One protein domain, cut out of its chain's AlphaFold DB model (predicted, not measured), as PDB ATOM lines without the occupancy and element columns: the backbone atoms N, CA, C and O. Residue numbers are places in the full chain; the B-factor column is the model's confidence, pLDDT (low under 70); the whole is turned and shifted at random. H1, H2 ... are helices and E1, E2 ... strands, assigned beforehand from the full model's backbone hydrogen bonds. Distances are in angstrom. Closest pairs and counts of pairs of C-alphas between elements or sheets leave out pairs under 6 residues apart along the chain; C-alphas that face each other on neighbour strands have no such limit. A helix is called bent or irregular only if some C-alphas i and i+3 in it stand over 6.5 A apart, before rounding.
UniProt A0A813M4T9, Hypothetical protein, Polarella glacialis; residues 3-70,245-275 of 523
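Overview. This is residues 3 to 70 and 245 to 275 of the 523 residues of the protein "Hypothetical protein" of Polarella glacialis (UniProt A0A813M4T9). Two small parts stand next to each other: a strongly twisted sheet of E1, E2 and E3, and a pair of strands, E4 and E5, with H2 packed on it, while the short helix H1 sits between the two parts. A long loop, residues 27 to 56, swings out and returns between E2 and E3. The printed part has 99 residues, with two named helices and five named strands in the order E1, E2, E3, H1, E4, H2, E5; the first sheet, E1, E2, E3, is antiparallel and the second, E4 and E5, parallel. The class is mixed, helices and strands, with 43 residues in named elements, under half. The whole is compact, with a radius of gyration of the C-alphas of 14.6 A, and flat, spanning 44 by 38 by 20 A.

Along the chain. E1, residues 3 to 10, begins at C-alpha 3 (44.978, 39.146, -9.774), bends by 74 degrees at residue 6 and measures 16.8 A. E2 is residues 22 to 26, 14.4 A, and E3 residues 57 to 59. H1 is residues 66 to 69. After the cut, E4 holds residues 246 to 251, 13.9 A, from C-alpha 246 (47.235, 29.126, -0.131). H2, residues 252 to 263, measures 17.0 A and is irregular: C-alphas 253 and 256 are 8.1 A apart. E5, residues 270 to 274, is 13.0 A long and ends at C-alpha 274 (44.694, 41.164, -0.506).

Arrangement. E1, E2 and E3 form a meander, each strand the antiparallel neighbour of the one before; E1 and E2 are a hairpin, as are E2 and E3. N 5 and O 23 are 2.9 A apart, and N 58 and O 24 2.9 A, within hydrogen-bond range. H1 is on this sheet at a height of 7.6 A, only just over E1, with 3 of its C-alphas falling there; its closest C-alphas to E1 are those of Phe 66 and Ala 4, 5.6 A. Towards E5, the closest are those of Thr 67 and Ala 272, 6.2 A. E4, H2 and E5 make a strand-helix-strand unit, two parallel neighbour strands with a helix between, with a right-handed crossover. N 272 and O 248 are 2.9 A apart, within hydrogen-bond range. The closest C-alphas of H2 and E5 are those of Leu 252 and Val 273, 5.3 A. E1 and E5 are apart, as are H1 and H2. In H2, 6 of 8 O i to N i+4 pairs are within hydrogen-bond range; H1 is too short for such a pair.

Size, cuts and confidence. The C-alphas of Arg 12 and Ser 266, the two farthest apart, are 45.0 A apart. Residues 71 to 244 are not printed, and C-alphas 70 and 245 are 11.5 A apart across this cut. The links E1 to E2 and E2 to E3 are long. The mean pLDDT of the printed part is 77.1; residue 12, residues 28 to 44, residues 48 to 49 and residue 275 are under 70.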
ATOM      1  N   VAL A   3      46.026  38.310 -10.373       84.88
ATOM      2  CA  VAL A   3      44.978  39.146  -9.774       84.88
ATOM      3  C   VAL A   3      43.615  38.471  -9.878       84.88
ATOM      4  O   VAL A   3      43.335  37.765 -10.848       84.88
ATOM      5  N   ALA A   4      42.753  38.734  -8.901       88.50
ATOM      6  CA  ALA A   4      41.321  38.515  -9.004       88.50
ATOM      7  C   ALA A   4      40.575  39.694  -8.371       88.50
ATOM      8  O   ALA A   4      41.045  40.274  -7.392       88.50
ATOM      9  N   GLY A   5      39.430  40.053  -8.942       84.88
ATOM     10  CA  GLY A   5      38.621  41.158  -8.453       84.88
ATOM     11  C   GLY A   5      37.398  41.453  -9.314       84.88
ATOM     12  O   GLY A   5      37.067  40.682 -10.204       84.88
ATOM     13  N   THR A   6      36.739  42.578  -9.070       83.81
ATOM     14  CA  THR A   6      35.522  42.992  -9.784       83.81
ATOM     15  C   THR A   6      35.827  44.078 -10.804       83.81
ATOM     16  O   THR A   6      36.539  45.033 -10.487       83.81
ATOM     17  N   VAL A   7      35.278  43.961 -12.012       82.06
ATOM     18  CA  VAL A   7      35.371  44.999 -13.046       82.06
ATOM     19  C   VAL A   7      34.605  46.249 -12.605       82.06
ATOM     20  O   VAL A   7      33.398  46.181 -12.389       82.06
ATOM     21  N   VAL A   8      35.267  47.407 -12.524       74.31
ATOM     22  CA  VAL A   8      34.616  48.688 -12.161       74.31
ATOM     23  C   VAL A   8      34.510  49.687 -13.313       74.31
ATOM     24  O   VAL A   8      33.744  50.641 -13.232       74.31
ATOM     25  N   ALA A   9      35.249  49.467 -14.400       75.12
ATOM     26  CA  ALA A   9      35.199  50.284 -15.609       75.12
ATOM     27  C   ALA A   9      35.609  49.452 -16.828       75.12
ATOM     28  O   ALA A   9      36.425  48.537 -16.695       75.12
ATOM     29  N   VAL A  10      35.065  49.793 -17.999       77.12
ATOM     30  CA  VAL A  10      35.371  49.148 -19.284       77.12
ATOM     31  C   VAL A  10      35.687  50.203 -20.347       77.12
ATOM     32  O   VAL A  10      35.057  51.260 -20.378       77.12
ATOM     33  N   GLY A  11      36.670  49.930 -21.206       70.81
ATOM     34  CA  GLY A  11      36.973  50.767 -22.370       70.81
ATOM     35  C   GLY A  11      35.930  50.635 -23.489       70.81
ATOM     36  O   GLY A  11      35.154  49.686 -23.513       70.81
ATOM     37  N   ARG A  12      35.940  51.564 -24.453       68.06
ATOM     38  CA  ARG A  12      34.959  51.616 -25.558       68.06
ATOM     39  C   ARG A  12      34.895  50.338 -26.405       68.06
ATOM     40  O   ARG A  12      33.812  49.951 -26.823       68.06
ATOM     41  N   ASP A  13      36.043  49.703 -26.637       75.69
ATOM     42  CA  ASP A  13      36.163  48.531 -27.519       75.69
ATOM     43  C   ASP A  13      36.073  47.198 -26.763       75.69
ATOM     44  O   ASP A  13      36.398  46.139 -27.296       75.69
ATOM     45  N   VAL A  14      35.655  47.246 -25.500       75.81
ATOM     46  CA  VAL A  14      35.395  46.064 -24.689       75.81
ATOM     47  C   VAL A  14      34.017  45.531 -25.015       75.81
ATOM     48  O   VAL A  14      33.027  46.244 -24.870       75.81
ATOM     49  N   ASN A  15      33.942  44.249 -25.357       84.06
ATOM     50  CA  ASN A  15      32.674  43.635 -25.741       84.06
ATOM     51  C   ASN A  15      32.311  42.410 -24.899       84.06
ATOM     52  O   ASN A  15      31.142  42.025 -24.864       84.06
ATOM     53  N   ARG A  16      33.282  41.775 -24.227       88.94
ATOM     54  CA  ARG A  16      33.039  40.518 -23.499       88.94
ATOM     55  C   ARG A  16      32.780  40.710 -22.007       88.94
ATOM     56  O   ARG A  16      32.029  39.933 -21.426       88.94
ATOM     57  N   LEU A  17      33.427  41.695 -21.391       85.50
ATOM     58  CA  LEU A  17      33.353  41.962 -19.952       85.50
ATOM     59  C   LEU A  17      32.515  43.209 -19.678       85.50
ATOM     60  O   LEU A  17      32.533  44.155 -20.462       85.50
ATOM     61  N   LYS A  18      31.830  43.245 -18.536       83.81
ATOM     62  CA  LYS A  18      31.051  44.404 -18.079       83.81
ATOM     63  C   LYS A  18      31.348  44.747 -16.624       83.81
ATOM     64  O   LYS A  18      31.850  43.928 -15.858       83.81
ATOM     65  N   VAL A  19      31.004  45.975 -16.238       83.56
ATOM     66  CA  VAL A  19      31.066  46.420 -14.839       83.56
ATOM     67  C   VAL A  19      30.257  45.469 -13.953       83.56
ATOM     68  O   VAL A  19      29.122  45.125 -14.281       83.56
ATOM     69  N   GLY A  20      30.855  45.054 -12.837       80.50
ATOM     70  CA  GLY A  20      30.298  44.089 -11.892       80.50
ATOM     71  C   GLY A  20      30.720  42.637 -12.129       80.50
ATOM     72  O   GLY A  20      30.473  41.811 -11.256       80.50
ATOM     73  N   ASP A  21      31.368  42.305 -13.251       87.38
ATOM     74  CA  ASP A  21      31.874  40.945 -13.461       87.38
ATOM     75  C   ASP A  21      33.015  40.628 -12.480       87.38
ATOM     76  O   ASP A  21      33.978  41.390 -12.355       87.38
ATOM     77  N   GLU A  22      32.933  39.471 -11.818       90.56
ATOM     78  CA  GLU A  22      34.042  38.909 -11.048       90.56
ATOM     79  C   GLU A  22      35.038  38.237 -11.994       90.56
ATOM     80  O   GLU A  22      34.704  37.307 -12.734       90.56
ATOM     81  N   VAL A  23      36.284  38.690 -11.968       91.50
ATOM     82  CA  VAL A  23      37.321  38.294 -12.915       91.50
ATOM     83  C   VAL A  23      38.606  37.870 -12.222       91.50
ATOM     84  O   VAL A  23      38.873  38.199 -11.068       91.50
ATOM     85  N   TRP A  24      39.428  37.136 -12.962       91.81
ATOM     86  CA  TRP A  24      40.766  36.714 -12.567       91.81
ATOM     87  C   TRP A  24      41.685  36.703 -13.787       91.81
ATOM     88  O   TRP A  24      41.236  36.505 -14.918       91.81
ATOM     89  N   ALA A  25      42.967  36.980 -13.577       86.50
ATOM     90  CA  ALA A  25      43.909  37.140 -14.674       86.50
ATOM     91  C   ALA A  25      45.360  36.948 -14.241       86.50
ATOM     92  O   ALA A  25      45.747  37.229 -13.105       86.50
ATOM     93  N   PHE A  26      46.177  36.558 -15.214       83.31
ATOM     94  CA  PHE A  26      47.623  36.685 -15.157       83.31
ATOM     95  C   PHE A  26      48.042  37.935 -15.942       83.31
ATOM     96  O   PHE A  26      48.015  37.965 -17.175       83.31
ATOM     97  N   ASN A  27      48.441  38.983 -15.224       74.88
ATOM     98  CA  ASN A  27      48.889  40.235 -15.815       74.88
ATOM     99  C   ASN A  27      50.363  40.167 -16.244       74.88
ATOM    100  O   ASN A  27      51.261  40.532 -15.483       74.88
ATOM    101  N   ALA A  28      50.608  39.702 -17.469       61.25
ATOM    102  CA  ALA A  28      51.923  39.796 -18.115       61.25
ATOM    103  C   ALA A  28      51.888  40.428 -19.509       61.25
ATOM    104  O   ALA A  28      52.915  40.434 -20.188       61.25
ATOM    105  N   GLY A  29      50.729  40.969 -19.919       53.88
ATOM    106  CA  GLY A  29      50.423  41.520 -21.253       53.88
ATOM    107  C   GLY A  29      51.498  42.433 -21.843       53.88
ATOM    108  O   GLY A  29      51.673  42.470 -23.056       53.88
ATOM    109  N   ALA A  30      52.231  43.135 -20.979       47.62
ATOM    110  CA  ALA A  30      53.335  44.011 -21.348       47.62
ATOM    111  C   ALA A  30      54.487  43.963 -20.319       47.62
ATOM    112  O   ALA A  30      55.152  44.964 -20.046       47.62
ATOM    113  N   ALA A  31      54.739  42.786 -19.733       52.03
ATOM    114  CA  ALA A  31      55.928  42.557 -18.917       52.03
ATOM    115  C   ALA A  31      57.170  42.467 -19.822       52.03
ATOM    116  O   ALA A  31      57.489  41.410 -20.371       52.03
ATOM    117  N   VAL A  32      57.866  43.591 -19.985       52.16
ATOM    118  CA  VAL A  32      59.181  43.643 -20.630       52.16
ATOM    119  C   VAL A  32      60.238  43.260 -19.596       52.16
ATOM    120  O   VAL A  32      60.159  43.669 -18.439       52.16
ATOM    121  N   TYR A  33      61.197  42.430 -20.004       53.25
ATOM    122  CA  TYR A  33      62.395  42.192 -19.207       53.25
ATOM    123  C   TYR A  33      63.384  43.320 -19.495       53.25
ATOM    124  O   TYR A  33      63.875  43.424 -20.616       53.25
ATOM    125  N   ASP A  34      63.664  44.161 -18.505       55.28
ATOM    126  CA  ASP A  34      64.558  45.321 -18.640       55.28
ATOM    127  C   ASP A  34      66.044  44.980 -18.394       55.28
ATOM    128  O   ASP A  34      66.892  45.864 -18.295       55.28
ATOM    129  N   GLY A  35      66.372  43.689 -18.266       51.06
ATOM    130  CA  GLY A  35      67.708  43.220 -17.901       51.06
ATOM    131  C   GLY A  35      67.909  42.979 -16.401       51.06
ATOM    132  O   GLY A  35      68.902  42.348 -16.039       51.06
ATOM    133  N   LYS A  36      66.984  43.422 -15.537       47.09
ATOM    134  CA  LYS A  36      67.044  43.257 -14.071       47.09
ATOM    135  C   LYS A  36      65.760  42.683 -13.477       47.09
ATOM    136  O   LYS A  36      65.818  41.891 -12.541       47.09
ATOM    137  N   THR A  37      64.608  43.059 -14.016       49.16
ATOM    138  CA  THR A  37      63.283  42.667 -13.544       49.16
ATOM    139  C   THR A  37      62.407  42.237 -14.716       49.16
ATOM    140  O   THR A  37      62.472  42.788 -15.815       49.16
ATOM    141  N   LEU A  38      61.584  41.207 -14.502       50.69
ATOM    142  CA  LEU A  38      60.419  40.989 -15.354       50.69
ATOM    143  C   LEU A  38      59.283  41.830 -14.788       50.69
ATOM    144  O   LEU A  38      58.662  41.451 -13.798       50.69
ATOM    145  N   GLY A  39      59.031  42.969 -15.417       50.50
ATOM    146  CA  GLY A  39      58.013  43.907 -14.971       50.50
ATOM    147  C   GLY A  39      58.158  45.225 -15.715       50.50
ATOM    148  O   GLY A  39      59.088  45.976 -15.476       50.50
ATOM    149  N   GLY A  40      57.232  45.501 -16.630       43.19
ATOM    150  CA  GLY A  40      57.020  46.852 -17.155       43.19
ATOM    151  C   GLY A  40      55.881  47.538 -16.399       43.19
ATOM    152  O   GLY A  40      55.245  46.918 -15.543       43.19
ATOM    153  N   LEU A  41      55.539  48.776 -16.775       37.94
ATOM    154  CA  LEU A  41      54.364  49.515 -16.267       37.94
ATOM    155  C   LEU A  41      53.061  48.674 -16.252       37.94
ATOM    156  O   LEU A  41      52.174  48.928 -15.447       37.94
ATOM    157  N   ALA A  42      52.989  47.612 -17.059       44.06
ATOM    158  CA  ALA A  42      51.857  46.705 -17.219       44.06
ATOM    159  C   ALA A  42      52.038  45.282 -16.623       44.06
ATOM    160  O   ALA A  42      51.318  44.373 -17.018       44.06
ATOM    161  N   GLY A  43      52.997  45.045 -15.713       50.31
ATOM    162  CA  GLY A  43      53.176  43.754 -15.005       50.31
ATOM    163  C   GLY A  43      52.718  43.747 -13.537       50.31
ATOM    164  O   GLY A  43      52.808  42.728 -12.840       50.31
ATOM    165  N   HIS A  44      52.247  44.889 -13.038       66.00
ATOM    166  CA  HIS A  44      51.931  45.087 -11.628       66.00
ATOM    167  C   HIS A  44      50.502  44.626 -11.320       66.00
ATOM    168  O   HIS A  44      49.562  44.947 -12.042       66.00
ATOM    169  N   ALA A  45      50.350  43.847 -10.250       71.44
ATOM    170  CA  ALA A  45      49.052  43.417  -9.711       71.44
ATOM    171  C   ALA A  45      48.905  43.753  -8.216       71.44
ATOM    172  O   ALA A  45      47.902  43.438  -7.589       71.44
ATOM    173  N   TRP A  46      49.933  44.367  -7.628       74.69
ATOM    174  CA  TRP A  46      50.000  44.731  -6.215       74.69
ATOM    175  C   TRP A  46      49.473  46.147  -6.009       74.69
ATOM    176  O   TRP A  46      50.180  47.033  -5.543       74.69
ATOM    177  N   ALA A  47      48.236  46.362  -6.433       72.56
ATOM    178  CA  ALA A  47      47.541  47.630  -6.321       72.56
ATOM    179  C   ALA A  47      46.047  47.356  -6.101       72.56
ATOM    180  O   ALA A  47      45.563  46.306  -6.529       72.56
ATOM    181  N   PRO A  48      45.303  48.286  -5.478       66.19
ATOM    182  CA  PRO A  48      43.848  48.173  -5.372       66.19
ATOM    183  C   PRO A  48      43.164  48.096  -6.742       66.19
ATOM    184  O   PRO A  48      42.108  47.494  -6.870       66.19
ATOM    185  N   TYR A  49      43.795  48.684  -7.758       69.12
ATOM    186  CA  TYR A  49      43.284  48.818  -9.110       69.12
ATOM    187  C   TYR A  49      44.344  48.376 -10.116       69.12
ATOM    188  O   TYR A  49      45.498  48.799 -10.036       69.12
ATOM    189  N   VAL A  50      43.953  47.550 -11.087       74.12
ATOM    190  CA  VAL A  50      44.834  47.122 -12.181       74.12
ATOM    191  C   VAL A  50      44.147  47.226 -13.529       74.12
ATOM    192  O   VAL A  50      42.965  46.917 -13.670       74.12
ATOM    193  N   VAL A  51      44.948  47.624 -14.514       73.69
ATOM    194  CA  VAL A  51      44.553  47.799 -15.900       73.69
ATOM    195  C   VAL A  51      44.991  46.618 -16.759       73.69
ATOM    196  O   VAL A  51      46.177  46.314 -16.848       73.69
ATOM    197  N   LEU A  52      44.021  45.946 -17.392       74.44
ATOM    198  CA  LEU A  52      44.208  44.701 -18.149       74.44
ATOM    199  C   LEU A  52      43.558  44.791 -19.536       74.44
ATOM    200  O   LEU A  52      42.689  45.626 -19.748       74.44
ATOM    201  N   ARG A  53      43.948  43.915 -20.470       75.94
ATOM    202  CA  ARG A  53      43.252  43.725 -21.760       75.94
ATOM    203  C   ARG A  53      42.203  42.623 -21.623       75.94
ATOM    204  O   ARG A  53      42.518  41.583 -21.048       75.94
ATOM    205  N   GLU A  54      41.013  42.775 -22.220       79.06
ATOM    206  CA  GLU A  54      39.936  41.765 -22.094       79.06
ATOM    207  C   GLU A  54      40.337  40.368 -22.597       79.06
ATOM    208  O   GLU A  54      39.776  39.366 -22.159       79.06
ATOM    209  N   THR A  55      41.334  40.289 -23.482       78.06
ATOM    210  CA  THR A  55      41.878  39.043 -24.047       78.06
ATOM    211  C   THR A  55      42.773  38.253 -23.084       78.06
ATOM    212  O   THR A  55      43.152  37.122 -23.389       78.06
ATOM    213  N   GLY A  56      43.123  38.824 -21.929       77.69
ATOM    214  CA  GLY A  56      43.928  38.177 -20.886       77.69
ATOM    215  C   GLY A  56      43.177  37.932 -19.578       77.69
ATOM    216  O   GLY A  56      43.800  37.555 -18.590       77.69
ATOM    217  N   VAL A  57      41.867  38.180 -19.548       84.69
ATOM    218  CA  VAL A  57      41.059  38.191 -18.322       84.69
ATOM    219  C   VAL A  57      39.979  37.120 -18.414       84.69
ATOM    220  O   VAL A  57      39.211  37.113 -19.362       84.69
ATOM    221  N   GLY A  58      39.897  36.211 -17.450       91.00
ATOM    222  CA  GLY A  58      38.828  35.210 -17.367       91.00
ATOM    223  C   GLY A  58      37.714  35.662 -16.425       91.00
ATOM    224  O   GLY A  58      37.935  36.535 -15.584       91.00
ATOM    225  N   ILE A  59      36.539  35.038 -16.523       94.44
ATOM    226  CA  ILE A  59      35.548  35.102 -15.439       94.44
ATOM    227  C   ILE A  59      36.047  34.224 -14.292       94.44
ATOM    228  O   ILE A  59      36.516  33.107 -14.523       94.44
ATOM    229  N   LYS A  60      35.993  34.752 -13.069       94.00
ATOM    230  CA  LYS A  60      36.449  34.053 -11.867       94.00
ATOM    231  C   LYS A  60      35.613  32.778 -11.646       94.00
ATOM    232  O   LYS A  60      34.392  32.837 -11.809       94.00
ATOM    233  N   PRO A  61      36.220  31.651 -11.224       95.56
ATOM    234  CA  PRO A  61      35.455  30.471 -10.841       95.56
ATOM    235  C   PRO A  61      34.538  30.797  -9.657       95.56
ATOM    236  O   PRO A  61      34.914  31.543  -8.741       95.56
ATOM    237  N   LYS A  62      33.317  30.262  -9.675       93.62
ATOM    238  CA  LYS A  62      32.287  30.597  -8.676       93.62
ATOM    239  C   LYS A  62      32.535  29.918  -7.334       93.62
ATOM    240  O   LYS A  62      32.059  30.395  -6.310       93.62
ATOM    241  N   SER A  63      33.251  28.799  -7.346       95.19
ATOM    242  CA  SER A  63      33.454  27.929  -6.182       95.19
ATOM    243  C   SER A  63      34.553  28.381  -5.216       95.19
ATOM    244  O   SER A  63      34.657  27.805  -4.134       95.19
ATOM    245  N   ILE A  64      35.361  29.384  -5.579       90.19
ATOM    246  CA  ILE A  64      36.508  29.839  -4.780       90.19
ATOM    247  C   ILE A  64      36.431  31.333  -4.462       90.19
ATOM    248  O   ILE A  64      35.802  32.106  -5.186       90.19
ATOM    249  N   SER A  65      37.103  31.741  -3.390       86.31
ATOM    250  CA  SER A  65      37.254  33.140  -2.970       86.31
ATOM    251  C   SER A  65      38.028  33.987  -3.985       86.31
ATOM    252  O   SER A  65      38.743  33.472  -4.853       86.31
ATOM    253  N   PHE A  66      37.956  35.317  -3.860       83.62
ATOM    254  CA  PHE A  66      38.880  36.207  -4.582       83.62
ATOM    255  C   PHE A  66      40.334  35.958  -4.181       83.62
ATOM    256  O   PHE A  66      41.222  35.974  -5.032       83.62
ATOM    257  N   THR A  67      40.579  35.700  -2.898       82.50
ATOM    258  CA  THR A  67      41.920  35.439  -2.376       82.50
ATOM    259  C   THR A  67      42.526  34.178  -2.982       82.50
ATOM    260  O   THR A  67      43.670  34.215  -3.424       82.50
ATOM    261  N   GLU A  68      41.769  33.085  -3.080       84.75
ATOM    262  CA  GLU A  68      42.218  31.868  -3.765       84.75
ATOM    263  C   GLU A  68      42.393  32.108  -5.266       84.75
ATOM    264  O   GLU A  68      43.450  31.792  -5.822       84.75
ATOM    265  N   ALA A  69      41.402  32.723  -5.922       89.00
ATOM    266  CA  ALA A  69      41.444  32.993  -7.359       89.00
ATOM    267  C   ALA A  69      42.641  33.869  -7.749       89.00
ATOM    268  O   ALA A  69      43.249  33.644  -8.789       89.00
ATOM    269  N   GLY A  70      43.042  34.815  -6.901       87.75
ATOM    270  CA  GLY A  70      44.203  35.674  -7.124       87.75
ATOM    271  C   GLY A  70      45.556  34.956  -7.062       87.75
ATOM    272  O   GLY A  70      46.575  35.581  -7.334       87.75
ATOM    273  N   HIS A 245      46.492  25.771  -3.299       92.06
ATOM    274  CA  HIS A 245      46.912  25.748  -1.903       92.06
ATOM    275  C   HIS A 245      47.504  27.104  -1.517       92.06
ATOM    276  O   HIS A 245      48.579  27.481  -1.990       92.06
ATOM    277  N   VAL A 246      46.793  27.833  -0.659       88.69
ATOM    278  CA  VAL A 246      47.235  29.126  -0.131       88.69
ATOM    279  C   VAL A 246      47.855  28.911   1.250       88.69
ATOM    280  O   VAL A 246      47.152  28.655   2.221       88.69
ATOM    281  N   ASN A 247      49.179  29.025   1.338       87.06
ATOM    282  CA  ASN A 247      49.953  28.869   2.573       87.06
ATOM    283  C   ASN A 247      49.688  29.988   3.575       87.06
ATOM    284  O   ASN A 247      49.699  29.786   4.785       87.06
ATOM    285  N   ALA A 248      49.564  31.208   3.059       82.88
ATOM    286  CA  ALA A 248      49.402  32.405   3.859       82.88
ATOM    287  C   ALA A 248      48.646  33.463   3.066       82.88
ATOM    288  O   ALA A 248      48.866  33.642   1.868       82.88
ATOM    289  N   THR A 249      47.800  34.197   3.775       83.56
ATOM    290  CA  THR A 249      47.058  35.350   3.275       83.56
ATOM    291  C   THR A 249      47.452  36.565   4.097       83.56
ATOM    292  O   THR A 249      47.437  36.499   5.327       83.56
ATOM    293  N   MET A 250      47.782  37.681   3.456       79.56
ATOM    294  CA  MET A 250      48.136  38.906   4.176       79.56
ATOM    295  C   MET A 250      47.692  40.164   3.431       79.56
ATOM    296  O   MET A 250      47.542  40.123   2.211       79.56
ATOM    297  N   PRO A 251      47.472  41.287   4.132       77.38
ATOM    298  CA  PRO A 251      47.147  42.530   3.456       77.38
ATOM    299  C   PRO A 251      48.314  42.982   2.574       77.38
ATOM    300  O   PRO A 251      49.482  42.725   2.875       77.38
ATOM    301  N   LEU A 252      48.003  43.716   1.510       77.44
ATOM    302  CA  LEU A 252      48.968  44.307   0.582       77.44
ATOM    303  C   LEU A 252      49.999  45.186   1.309       77.44
ATOM    304  O   LEU A 252      51.159  45.252   0.918       77.44
ATOM    305  N   THR A 253      49.604  45.794   2.424       77.62
ATOM    306  CA  THR A 253      50.471  46.578   3.314       77.62
ATOM    307  C   THR A 253      51.624  45.761   3.911       77.62
ATOM    308  O   THR A 253      52.644  46.316   4.304       77.62
ATOM    309  N   SER A 254      51.493  44.432   3.936       80.44
ATOM    310  CA  SER A 254      52.499  43.472   4.403       80.44
ATOM    311  C   SER A 254      53.274  42.809   3.257       80.44
ATOM    312  O   SER A 254      53.839  41.733   3.445       80.44
ATOM    313  N   ILE A 255      53.328  43.423   2.068       81.81
ATOM    314  CA  ILE A 255      53.956  42.818   0.883       81.81
ATOM    315  C   ILE A 255      55.413  42.398   1.109       81.81
ATOM    316  O   ILE A 255      55.812  41.332   0.650       81.81
ATOM    317  N   GLN A 256      56.190  43.172   1.875       85.44
ATOM    318  CA  GLN A 256      57.573  42.810   2.194       85.44
ATOM    319  C   GLN A 256      57.635  41.466   2.929       85.44
ATOM    320  O   GLN A 256      58.380  40.578   2.532       85.44
ATOM    321  N   ARG A 257      56.765  41.263   3.926       84.12
ATOM    322  CA  ARG A 257      56.670  39.996   4.659       84.12
ATOM    323  C   ARG A 257      56.249  38.839   3.750       84.12
ATOM    324  O   ARG A 257      56.709  37.718   3.952       84.12
ATOM    325  N   ALA A 258      55.390  39.091   2.758       81.88
ATOM    326  CA  ALA A 258      55.015  38.085   1.762       81.88
ATOM    327  C   ALA A 258      56.233  37.637   0.945       81.88
ATOM    328  O   ALA A 258      56.440  36.441   0.738       81.88
ATOM    329  N   ILE A 259      57.042  38.604   0.503       83.69
ATOM    330  CA  ILE A 259      58.258  38.371  -0.278       83.69
ATOM    331  C   ILE A 259      59.298  37.631   0.566       83.69
ATOM    332  O   ILE A 259      59.839  36.632   0.101       83.69
ATOM    333  N   ASP A 260      59.524  38.056   1.809       86.81
ATOM    334  CA  ASP A 260      60.472  37.408   2.721       86.81
ATOM    335  C   ASP A 260      60.072  35.950   2.996       86.81
ATOM    336  O   ASP A 260      60.911  35.047   2.992       86.81
ATOM    337  N   LEU A 261      58.770  35.693   3.169       84.12
ATOM    338  CA  LEU A 261      58.249  34.343   3.348       84.12
ATOM    339  C   LEU A 261      58.498  33.478   2.102       84.12
ATOM    340  O   LEU A 261      58.938  32.338   2.238       84.12
ATOM    341  N   LEU A 262      58.281  34.007   0.896       81.50
ATOM    342  CA  LEU A 262      58.591  33.292  -0.350       81.50
ATOM    343  C   LEU A 262      60.099  33.031  -0.494       81.50
ATOM    344  O   LEU A 262      60.496  31.924  -0.854       81.50
ATOM    345  N   ALA A 263      60.932  34.021  -0.167       82.75
ATOM    346  CA  ALA A 263      62.388  33.920  -0.228       82.75
ATOM    347  C   ALA A 263      62.960  32.903   0.773       82.75
ATOM    348  O   ALA A 263      64.026  32.343   0.531       82.75
ATOM    349  N   SER A 264      62.244  32.610   1.865       84.88
ATOM    350  CA  SER A 264      62.648  31.578   2.829       84.88
ATOM    351  C   SER A 264      62.642  30.152   2.258       84.88
ATOM    352  O   SER A 264      63.172  29.242   2.891       84.88
ATOM    353  N   GLY A 265      61.983  29.923   1.113       80.50
ATOM    354  CA  GLY A 265      61.832  28.595   0.509       80.50
ATOM    355  C   GLY A 265      60.905  27.642   1.273       80.50
ATOM    356  O   GLY A 265      60.735  26.502   0.860       80.50
ATOM    357  N   SER A 266      60.282  28.094   2.366       79.00
ATOM    358  CA  SER A 266      59.440  27.257   3.240       79.00
ATOM    359  C   SER A 266      57.960  27.227   2.832       79.00
ATOM    360  O   SER A 266      57.132  26.657   3.536       79.00
ATOM    361  N   VAL A 267      57.601  27.881   1.725       86.44
ATOM    362  CA  VAL A 267      56.208  27.996   1.272       86.44
ATOM    363  C   VAL A 267      55.787  26.754   0.501       86.44
ATOM    364  O   VAL A 267      56.396  26.401  -0.509       86.44
ATOM    365  N   VAL A 268      54.668  26.166   0.917       90.81
ATOM    366  CA  VAL A 268      53.935  25.171   0.131       90.81
ATOM    367  C   VAL A 268      52.867  25.897  -0.681       90.81
ATOM    368  O   VAL A 268      52.087  26.669  -0.146       90.81
ATOM    369  N   GLY A 269      52.797  25.689  -1.988       91.19
ATOM    370  CA  GLY A 269      51.811  26.346  -2.841       91.19
ATOM    371  C   GLY A 269      52.063  27.849  -3.008       91.19
ATOM    372  O   GLY A 269      53.065  28.251  -3.603       91.19
ATOM    373  N   LYS A 270      51.112  28.686  -2.578       90.62
ATOM    374  CA  LYS A 270      51.073  30.126  -2.882       90.62
ATOM    375  C   LYS A 270      50.896  30.988  -1.636       90.62
ATOM    376  O   LYS A 270      50.262  30.593  -0.666       90.62
ATOM    377  N   VAL A 271      51.398  32.217  -1.707       86.62
ATOM    378  CA  VAL A 271      51.063  33.292  -0.765       86.62
ATOM    379  C   VAL A 271      50.110  34.249  -1.468       86.62
ATOM    380  O   VAL A 271      50.397  34.689  -2.583       86.62
ATOM    381  N   ALA A 272      48.984  34.557  -0.832       85.88
ATOM    382  CA  ALA A 272      48.027  35.534  -1.328       85.88
ATOM    383  C   ALA A 272      48.223  36.874  -0.619       85.88
ATOM    384  O   ALA A 272      48.397  36.933   0.602       85.88
ATOM    385  N   VAL A 273      48.132  37.952  -1.393       79.31
ATOM    386  CA  VAL A 273      48.014  39.306  -0.859       79.31
ATOM    387  C   VAL A 273      46.659  39.882  -1.233       79.31
ATOM    388  O   VAL A 273      46.202  39.692  -2.358       79.31
ATOM    389  N   TRP A 274      46.010  40.562  -0.296       75.38
ATOM    390  CA  TRP A 274      44.694  41.164  -0.506       75.38
ATOM    391  C   TRP A 274      44.720  42.663  -0.210       75.38
ATOM    392  O   TRP A 274      45.480  43.130   0.634       75.38
ATOM    393  N   SER A 275      43.895  43.437  -0.908       63.59
ATOM    394  CA  SER A 275      43.673  44.853  -0.612       63.59
ATOM    395  C   SER A 275      42.272  45.002  -0.026       63.59
ATOM    396  O   SER A 275      41.325  44.455  -0.577       63.59
TER     397      SER A 275